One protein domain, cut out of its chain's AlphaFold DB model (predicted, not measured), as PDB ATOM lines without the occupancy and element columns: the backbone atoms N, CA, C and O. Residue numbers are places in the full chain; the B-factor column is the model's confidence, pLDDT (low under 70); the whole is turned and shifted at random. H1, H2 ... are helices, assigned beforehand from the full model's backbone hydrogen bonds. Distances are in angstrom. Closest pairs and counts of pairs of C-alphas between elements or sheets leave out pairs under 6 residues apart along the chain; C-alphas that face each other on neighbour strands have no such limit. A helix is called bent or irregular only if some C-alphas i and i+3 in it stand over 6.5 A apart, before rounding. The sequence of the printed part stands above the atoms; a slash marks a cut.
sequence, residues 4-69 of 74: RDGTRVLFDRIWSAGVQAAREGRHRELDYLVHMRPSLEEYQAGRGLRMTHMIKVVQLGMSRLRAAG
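This is residues 4 to 69 of the 74 residues of an uncharacterized protein of Rhizobium sp. BK700 (UniProt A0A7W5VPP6). Two long helices, H1 and H4, cross as an X at nearly a right angle, and the two short helices, H2 and H3, sit in the angles to either side of the first part of H4. The outline is flat, with spans of 31 by 31 by 16 A. The printed part has 66 residues with four named helices, in the order H1, H2, H3, H4, and no named strand: the class is all helix. It is compact, with a radius of gyration of the C-alphas of 11.2 A.

The longest helix, H1, covers residues 4 to 24, 30.1 A from C-alpha 4 at (-105.268, 59.613, 32.451) to C-alpha 24 at (-111.453, 78.026, 9.500). H4, residues 48 to 67, spans 29.0 A and ends with C-alpha 67 at (-109.292, 82.909, 23.293). H2, residues 28 to 34, spans 9.9 A and is irregular: C-alphas 29 and 32 are 7.3 A apart. H3, residues 40 to 44, spans 6.2 A.

H1 is the hub and touches the three other helices. Its residues 14 to 22 touch residues 57 to 65 of H4, about perpendicular at 89 degrees; the closest C-alphas, of Gly 18 and Gly 61, are 3.3 A apart. With residues 19 to 23 H1 touches H2, at a steep tilt of 39 degrees, opposite ways, as a helical hairpin; the closest C-alphas are those of Val 19 and Val 34, 5.4 A. With residues 8 to 12 H1 only just touches H3, with 3 pairs of C-alphas within 8 A, the closest those of Arg 8 and Leu 40, 6.1 A. H2 touches residues 53 to 57 of H4, about perpendicular at 83 degrees, the closest C-alphas being those of Leu 30 and His 53, 6.3 A. H3 and H4 are close but not clearly touching; their closest C-alphas, of Tyr 43 and Met 54, are 7.1 A apart. H2 and H3 are apart. Every O i to N i+4 pair is within hydrogen-bond range in H1, H3 and H4, but 1 of 3 in H2, where 3 of 4 O i to N i+3 pairs are.

The C-alphas farthest apart, of Arg 4 and Arg 26, are 32.2 A apart. The printed part has no cut, and its three links are tight. The mean pLDDT of the printed part is 86.2, and residue 4 alone is under 70.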
ATOM      1  N   ARG A   4    -105.279  60.003  33.869       68.69
ATOM      2  CA  ARG A   4    -105.268  59.613  32.451       68.69
ATOM      3  C   ARG A   4    -106.588  59.854  31.707       68.69
ATOM      4  O   ARG A   4    -106.554  60.246  30.542       68.69
ATOM      5  N   ASP A   5    -107.731  59.649  32.360       76.38
ATOM      6  CA  ASP A   5    -109.052  59.888  31.765       76.38
ATOM      7  C   ASP A   5    -109.290  61.388  31.564       76.38
ATOM      8  O   ASP A   5    -109.755  61.813  30.507       76.38
ATOM      9  N   GLY A   6    -108.875  62.202  32.543       80.62
ATOM     10  CA  GLY A   6    -108.916  63.662  32.448       80.62
ATOM     11  C   GLY A   6    -108.048  64.188  31.305       80.62
ATOM     12  O   GLY A   6    -108.514  64.986  30.493       80.62
ATOM     13  N   THR A   7    -106.815  63.681  31.170       83.75
ATOM     14  CA  THR A   7    -105.926  64.056  30.059       83.75
ATOM     15  C   THR A   7    -106.496  63.654  28.698       83.75
ATOM     16  O   THR A   7    -106.374  64.415  27.740       83.75
ATOM     17  N   ARG A   8    -107.147  62.487  28.591       86.31
ATOM     18  CA  ARG A   8    -107.746  62.024  27.329       86.31
ATOM     19  C   ARG A   8    -108.912  62.910  26.894       86.31
ATOM     20  O   ARG A   8    -108.983  63.280  25.727       86.31
ATOM     21  N   VAL A   9    -109.784  63.281  27.830       88.50
ATOM     22  CA  VAL A   9    -110.920  64.179  27.565       88.50
ATOM     23  C   VAL A   9    -110.439  65.582  27.196       88.50
ATOM     24  O   VAL A   9    -110.948  66.176  26.246       88.50
ATOM     25  N   LEU A  10    -109.434  66.101  27.905       87.81
ATOM     26  CA  LEU A  10    -108.845  67.402  27.596       87.81
ATOM     27  C   LEU A  10    -108.201  67.406  26.204       87.81
ATOM     28  O   LEU A  10    -108.425  68.329  25.423       87.81
ATOM     29  N   PHE A  11    -107.448  66.354  25.873       90.56
ATOM     30  CA  PHE A  11    -106.858  66.194  24.550       90.56
ATOM     31  C   PHE A  11    -107.925  66.167  23.453       90.56
ATOM     32  O   PHE A  11    -107.776  66.870  22.462       90.56
ATOM     33  N   ASP A  12    -109.016  65.419  23.634       90.25
ATOM     34  CA  ASP A  12    -110.094  65.337  22.641       90.25
ATOM     35  C   ASP A  12    -110.777  66.697  22.413       90.25
ATOM     36  O   ASP A  12    -111.016  67.093  21.270       90.25
ATOM     37  N   ARG A  13    -110.996  67.472  23.487       90.38
ATOM     38  CA  ARG A  13    -111.497  68.854  23.388       90.38
ATOM     39  C   ARG A  13    -110.543  69.760  22.615       90.38
ATOM     40  O   ARG A  13    -110.975  70.444  21.688       90.38
ATOM     41  N   ILE A  14    -109.257  69.752  22.976       91.31
ATOM     42  CA  ILE A  14    -108.225  70.553  22.302       91.31
ATOM     43  C   ILE A  14    -108.125  70.149  20.830       91.31
ATOM     44  O   ILE A  14    -108.093  71.015  19.958       91.31
ATOM     45  N   TRP A  15    -108.128  68.850  20.540       92.12
ATOM     46  CA  TRP A  15    -108.061  68.325  19.183       92.12
ATOM     47  C   TRP A  15    -109.250  68.788  18.344       92.12
ATOM     48  O   TRP A  15    -109.061  69.338  17.261       92.12
ATOM     49  N   SER A  16    -110.470  68.646  18.863       91.25
ATOM     50  CA  SER A  16    -111.683  69.097  18.179       91.25
ATOM     51  C   SER A  16    -111.651  70.603  17.896       91.25
ATOM     52  O   SER A  16    -111.921  71.030  16.772       91.25
ATOM     53  N   ALA A  17    -111.253  71.419  18.879       91.38
ATOM     54  CA  ALA A  17    -111.097  72.862  18.696       91.38
ATOM     55  C   ALA A  17    -110.015  73.204  17.656       91.38
ATOM     56  O   ALA A  17    -110.190  74.118  16.850       91.38
ATOM     57  N   GLY A  18    -108.915  72.450  17.647       91.81
ATOM     58  CA  GLY A  18    -107.804  72.616  16.717       91.81
ATOM     59  C   GLY A  18    -108.160  72.259  15.284       91.81
ATOM     60  O   GLY A  18    -107.788  72.973  14.360       91.81
ATOM     61  N   VAL A  19    -108.938  71.194  15.094       91.12
ATOM     62  CA  VAL A  19    -109.466  70.787  13.789       91.12
ATOM     63  C   VAL A  19    -110.419  71.846  13.232       91.12
ATOM     64  O   VAL A  19    -110.316  72.197  12.058       91.12
ATOM     65  N   GLN A  20    -111.312  72.396  14.061       89.62
ATOM     66  CA  GLN A  20    -112.192  73.501  13.653       89.62
ATOM     67  C   GLN A  20    -111.373  74.731  13.237       89.62
ATOM     68  O   GLN A  20    -111.523  75.214  12.115       89.62
ATOM     69  N   ALA A  21    -110.408  75.136  14.069       89.50
ATOM     70  CA  ALA A  21    -109.505  76.241  13.764       89.50
ATOM     71  C   ALA A  21    -108.686  76.005  12.483       89.50
ATOM     72  O   ALA A  21    -108.506  76.924  11.687       89.50
ATOM     73  N   ALA A  22    -108.220  74.776  12.245       89.00
ATOM     74  CA  ALA A  22    -107.491  74.415  11.032       89.00
ATOM     75  C   ALA A  22    -108.364  74.556   9.772       89.00
ATOM     76  O   ALA A  22    -107.889  75.059   8.749       89.00
ATOM     77  N   ARG A  23    -109.647  74.165   9.857       86.62
ATOM     78  CA  ARG A  23    -110.632  74.334   8.774       86.62
ATOM     79  C   ARG A  23    -110.944  75.808   8.522       86.62
ATOM     80  O   ARG A  23    -110.934  76.236   7.370       86.62
ATOM     81  N   GLU A  24    -111.178  76.584   9.579       86.94
ATOM     82  CA  GLU A  24    -111.453  78.026   9.500       86.94
ATOM     83  C   GLU A  24    -110.254  78.801   8.926       86.94
ATOM     84  O   GLU A  24    -110.420  79.628   8.030       86.94
ATOM     85  N   GLY A  25    -109.035  78.473   9.367       81.94
ATOM     86  CA  GLY A  25    -107.780  79.067   8.895       81.94
ATOM     87  C   GLY A  25    -107.318  78.590   7.514       81.94
ATOM     88  O   GLY A  25    -106.264  79.016   7.045       81.94
ATOM     89  N   ARG A  26    -108.084  77.714   6.842       77.12
ATOM     90  CA  ARG A  26    -107.758  77.127   5.525       77.12
ATOM     91  C   ARG A  26    -106.373  76.463   5.476       77.12
ATOM     92  O   ARG A  26    -105.703  76.488   4.439       77.12
ATOM     93  N   HIS A  27    -105.951  75.825   6.568       81.00
ATOM     94  CA  HIS A  27    -104.688  75.091   6.633       81.00
ATOM     95  C   HIS A  27    -104.788  73.774   5.850       81.00
ATOM     96  O   HIS A  27    -104.975  72.705   6.428       81.00
ATOM     97  N   ARG A  28    -104.654  73.840   4.518       80.75
ATOM     98  CA  ARG A  28    -104.764  72.672   3.620       80.75
ATOM     99  C   ARG A  28    -103.786  71.550   3.965       80.75
ATOM    100  O   ARG A  28    -104.112  70.384   3.786       80.75
ATOM    101  N   GLU A  29    -102.612  71.891   4.494       83.00
ATOM    102  CA  GLU A  29    -101.624  70.911   4.959       83.00
ATOM    103  C   GLU A  29    -102.137  70.052   6.131       83.00
ATOM    104  O   GLU A  29    -101.637  68.953   6.332       83.00
ATOM    105  N   LEU A  30    -103.141  70.523   6.883       85.88
ATOM    106  CA  LEU A  30    -103.729  69.837   8.038       85.88
ATOM    107  C   LEU A  30    -105.077  69.169   7.712       85.88
ATOM    108  O   LEU A  30    -105.643  68.500   8.571       85.88
ATOM    109  N   ASP A  31    -105.595  69.310   6.487       83.81
ATOM    110  CA  ASP A  31    -106.931  68.820   6.110       83.81
ATOM    111  C   ASP A  31    -107.057  67.290   6.241       83.81
ATOM    112  O   ASP A  31    -108.062  66.752   6.705       83.81
ATOM    113  N   TYR A  32    -105.971  66.569   5.963       82.69
ATOM    114  CA  TYR A  32    -105.924  65.122   6.158       82.69
ATOM    115  C   TYR A  32    -106.026  64.716   7.647       82.69
ATOM    116  O   TYR A  32    -106.462  63.606   7.954       82.69
ATOM    117  N   LEU A  33    -105.662  65.609   8.580       83.56
ATOM    118  CA  LEU A  33    -105.836  65.400  10.020       83.56
ATOM    119  C   LEU A  33    -107.244  65.744  10.505       83.56
ATOM    120  O   LEU A  33    -107.634  65.246  11.548       83.56
ATOM    121  N   VAL A  34    -108.033  66.522   9.760       77.25
ATOM    122  CA  VAL A  34    -109.449  66.789  10.090       77.25
ATOM    123  C   VAL A  34    -110.252  65.488  10.128       77.25
ATOM    124  O   VAL A  34    -111.158  65.328  10.944       77.25
ATOM    125  N   HIS A  35    -109.896  64.552   9.251       77.25
ATOM    126  CA  HIS A  35    -110.532  63.244   9.133       77.25
ATOM    127  C   HIS A  35    -109.896  62.192  10.051       77.25
ATOM    128  O   HIS A  35    -110.478  61.131  10.266       77.25
ATOM    129  N   MET A  36    -108.719  62.479  10.617       76.31
ATOM    130  CA  MET A  36    -108.111  61.637  11.638       76.31
ATOM    131  C   MET A  36    -108.482  62.147  13.025       76.31
ATOM    132  O   MET A  36    -108.194  63.279  13.402       76.31
ATOM    133  N   ARG A  37    -109.057  61.268  13.838       81.44
ATOM    134  CA  ARG A  37    -109.228  61.507  15.270       81.44
ATOM    135  C   ARG A  37    -108.232  60.629  16.031       81.44
ATOM    136  O   ARG A  37    -108.629  59.569  16.509       81.44
ATOM    137  N   PRO A  38    -106.936  61.004  16.070       85.75
ATOM    138  CA  PRO A  38    -105.937  60.219  16.770       85.75
ATOM    139  C   PRO A  38    -106.274  60.168  18.257       85.75
ATOM    140  O   PRO A  38    -106.692  61.157  18.855       85.75
ATOM    141  N   SER A  39    -106.049  59.016  18.870       87.38
ATOM    142  CA  SER A  39    -106.043  58.909  20.326       87.38
ATOM    143  C   SER A  39    -104.838  59.645  20.921       87.38
ATOM    144  O   SER A  39    -103.813  59.802  20.261       87.38
ATOM    145  N   LEU A  40    -104.907  60.012  22.206       86.25
ATOM    146  CA  LEU A  40    -103.754  60.559  22.941       86.25
ATOM    147  C   LEU A  40    -102.508  59.660  22.813       86.25
ATOM    148  O   LEU A  40    -101.392  60.149  22.691       86.25
ATOM    149  N   GLU A  41    -102.709  58.344  22.795       88.38
ATOM    150  CA  GLU A  41    -101.652  57.346  22.616       88.38
ATOM    151  C   GLU A  41    -101.037  57.407  21.207       88.38
ATOM    152  O   GLU A  41     -99.820  57.366  21.068       88.38
ATOM    153  N   GLU A  42    -101.853  57.581  20.163       86.69
ATOM    154  CA  GLU A  42    -101.371  57.750  18.783       86.69
ATOM    155  C   GLU A  42    -100.656  59.083  18.583       86.69
ATOM    156  O   GLU A  42     -99.677  59.153  17.844       86.69
ATOM    157  N   TYR A  43    -101.129  60.133  19.258       86.69
ATOM    158  CA  TYR A  43    -100.456  61.422  19.305       86.69
ATOM    159  C   TYR A  43     -99.073  61.290  19.953       86.69
ATOM    160  O   TYR A  43     -98.082  61.733  19.382       86.69
ATOM    161  N   GLN A  44     -98.974  60.617  21.102       85.12
ATOM    162  CA  GLN A  44     -97.698  60.375  21.789       85.12
ATOM    163  C   GLN A  44     -96.765  59.441  21.006       85.12
ATOM    164  O   GLN A  44     -95.546  59.597  21.062       85.12
ATOM    165  N   ALA A  45     -97.324  58.486  20.263       87.25
ATOM    166  CA  ALA A  45     -96.574  57.585  19.394       87.25
ATOM    167  C   ALA A  45     -96.207  58.212  18.034       87.25
ATOM    168  O   ALA A  45     -95.452  57.610  17.264       87.25
ATOM    169  N   GLY A  46     -96.730  59.403  17.724       81.88
ATOM    170  CA  GLY A  46     -96.494  60.111  16.473       81.88
ATOM    171  C   GLY A  46     -95.012  60.413  16.245       81.88
ATOM    172  O   GLY A  46     -94.280  60.794  17.157       81.88
ATOM    173  N   ARG A  47     -94.546  60.271  14.997       85.06
ATOM    174  CA  ARG A  47     -93.171  60.610  14.590       85.06
ATOM    175  C   ARG A  47     -93.144  61.379  13.270       85.06
ATOM    176  O   ARG A  47     -94.065  61.279  12.458       85.06
ATOM    177  N   GLY A  48     -92.059  62.122  13.056       88.38
ATOM    178  CA  GLY A  48     -91.781  62.832  11.805       88.38
ATOM    179  C   GLY A  48     -92.832  63.889  11.457       88.38
ATOM    180  O   GLY A  48     -93.426  64.507  12.337       88.38
ATOM    181  N   LEU A  49     -93.081  64.075  10.158       85.69
ATOM    182  CA  LEU A  49     -93.972  65.119   9.637       85.69
ATOM    183  C   LEU A  49     -95.402  65.032  10.202       85.69
ATOM    184  O   LEU A  49     -96.021  66.054  10.490       85.69
ATOM    185  N   ARG A  50     -95.903  63.809  10.431       85.62
ATOM    186  CA  ARG A  50     -97.229  63.587  11.025       85.62
ATOM    187  C   ARG A  50     -97.315  64.168  12.438       85.62
ATOM    188  O   ARG A  50     -98.319  64.797  12.751       85.62
ATOM    189  N   MET A  51     -96.267  64.012  13.250       90.31
ATOM    190  CA  MET A  51     -96.218  64.587  14.598       90.31
ATOM    191  C   MET A  51     -96.212  66.114  14.550       90.31
ATOM    192  O   MET A  51     -96.971  66.755  15.267       90.31
ATOM    193  N   THR A  52     -95.427  66.707  13.650       90.75
ATOM    194  CA  THR A  52     -95.387  68.167  13.469       90.75
ATOM    195  C   THR A  52     -96.763  68.736  13.128       90.75
ATOM    196  O   THR A  52     -97.186  69.733  13.712       90.75
ATOM    197  N   HIS A  53     -97.498  68.092  12.218       90.75
ATOM    198  CA  HIS A  53     -98.853  68.516  11.872       90.75
ATOM    199  C   HIS A  53     -99.842  68.323  13.032       90.75
ATOM    200  O   HIS A  53    -100.654  69.208  13.292       90.75
ATOM    201  N   MET A  54     -99.745  67.220  13.781       90.94
ATOM    202  CA  MET A  54    -100.564  67.005  14.979       90.94
ATOM    203  C   MET A  54    -100.306  68.069  16.056       90.94
ATOM    204  O   MET A  54    -101.258  68.594  16.630       90.94
ATOM    205  N   ILE A  55     -99.042  68.433  16.297       91.38
ATOM    206  CA  ILE A  55     -98.673  69.506  17.231       91.38
ATOM    207  C   ILE A  55     -99.294  70.834  16.788       91.38
ATOM    208  O   ILE A  55     -99.871  71.534  17.617       91.38
ATOM    209  N   LYS A  56     -99.237  71.169  15.490       92.12
ATOM    210  CA  LYS A  56     -99.876  72.385  14.957       92.12
ATOM    211  C   LYS A  56    -101.382  72.408  15.234       92.12
ATOM    212  O   LYS A  56    -101.888  73.419  15.709       92.12
ATOM    213  N   VAL A  57    -102.091  71.303  14.982       91.81
ATOM    214  CA  VAL A  57    -103.534  71.191  15.276       91.81
ATOM    215  C   VAL A  57    -103.798  71.421  16.764       91.81
ATOM    216  O   VAL A  57    -104.652  72.226  17.125       91.81
ATOM    217  N   VAL A  58    -103.026  70.777  17.638       91.88
ATOM    218  CA  VAL A  58    -103.151  70.941  19.091       91.88
ATOM    219  C   VAL A  58    -102.899  72.391  19.520       91.88
ATOM    220  O   VAL A  58    -103.674  72.937  20.301       91.88
ATOM    221  N   GLN A  59    -101.869  73.051  18.984       91.56
ATOM    222  CA  GLN A  59    -101.574  74.457  19.275       91.56
ATOM    223  C   GLN A  59    -102.703  75.392  18.835       91.56
ATOM    224  O   GLN A  59    -103.093  76.276  19.598       91.56
ATOM    225  N   LEU A  60    -103.267  75.174  17.643       91.50
ATOM    226  CA  LEU A  60    -104.436  75.917  17.169       91.50
ATOM    227  C   LEU A  60    -105.628  75.731  18.117       91.50
ATOM    228  O   LEU A  60    -106.297  76.702  18.470       91.50
ATOM    229  N   GLY A  61    -105.850  74.500  18.579       91.00
ATOM    230  CA  GLY A  61    -106.912  74.171  19.523       91.00
ATOM    231  C   GLY A  61    -106.739  74.853  20.872       91.00
ATOM    232  O   GLY A  61    -107.679  75.470  21.369       91.00
ATOM    233  N   MET A  62    -105.530  74.820  21.437       90.25
ATOM    234  CA  MET A  62    -105.221  75.520  22.685       90.25
ATOM    235  C   MET A  62    -105.389  77.033  22.546       90.25
ATOM    236  O   MET A  62    -105.957  77.664  23.432       90.25
ATOM    237  N   SER A  63    -104.922  77.629  21.447       89.88
ATOM    238  CA  SER A  63    -105.093  79.063  21.192       89.88
ATOM    239  C   SER A  63    -106.568  79.445  21.077       89.88
ATOM    240  O   SER A  63    -106.977  80.448  21.656       89.88
ATOM    241  N   ARG A  64    -107.385  78.623  20.406       87.00
ATOM    242  CA  ARG A  64    -108.833  78.850  20.304       87.00
ATOM    243  C   ARG A  64    -109.533  78.727  21.656       87.00
ATOM    244  O   ARG A  64    -110.332  79.589  21.999       87.00
ATOM    245  N   LEU A  65    -109.221  77.690  22.432       87.31
ATOM    246  CA  LEU A  65    -109.807  77.490  23.761       87.31
ATOM    247  C   LEU A  65    -109.376  78.581  24.749       87.31
ATOM    248  O   LEU A  65    -110.206  79.058  25.516       87.31
ATOM    249  N   ARG A  66    -108.121  79.048  24.683       84.25
ATOM    250  CA  ARG A  66    -107.655  80.208  25.462       84.25
ATOM    251  C   ARG A  66    -108.370  81.492  25.068       84.25
ATOM    252  O   ARG A  66    -108.827  82.214  25.945       84.25
ATOM    253  N   ALA A  67    -108.527  81.757  23.770       83.00
ATOM    254  CA  ALA A  67    -109.292  82.909  23.293       83.00
ATOM    255  C   ALA A  67    -110.771  82.855  23.721       83.00
ATOM    256  O   ALA A  67    -111.387  83.898  23.917       83.00
ATOM    257  N   ALA A  68    -111.328  81.652  23.895       80.62
ATOM    258  CA  ALA A  68    -112.684  81.431  24.390       80.62
ATOM    259  C   ALA A  68    -112.806  81.436  25.931       80.62
ATOM    260  O   ALA A  68    -113.920  81.341  26.439       80.62
ATOM    261  N   GLY A  69    -111.696  81.530  26.676       77.06
ATOM    262  CA  GLY A  69    -111.684  81.469  28.145       77.06
ATOM    263  C   GLY A  69    -111.896  80.067  28.742       77.06
ATOM    264  O   GLY A  69    -112.130  79.954  29.940       77.06
TER     265      GLY A  69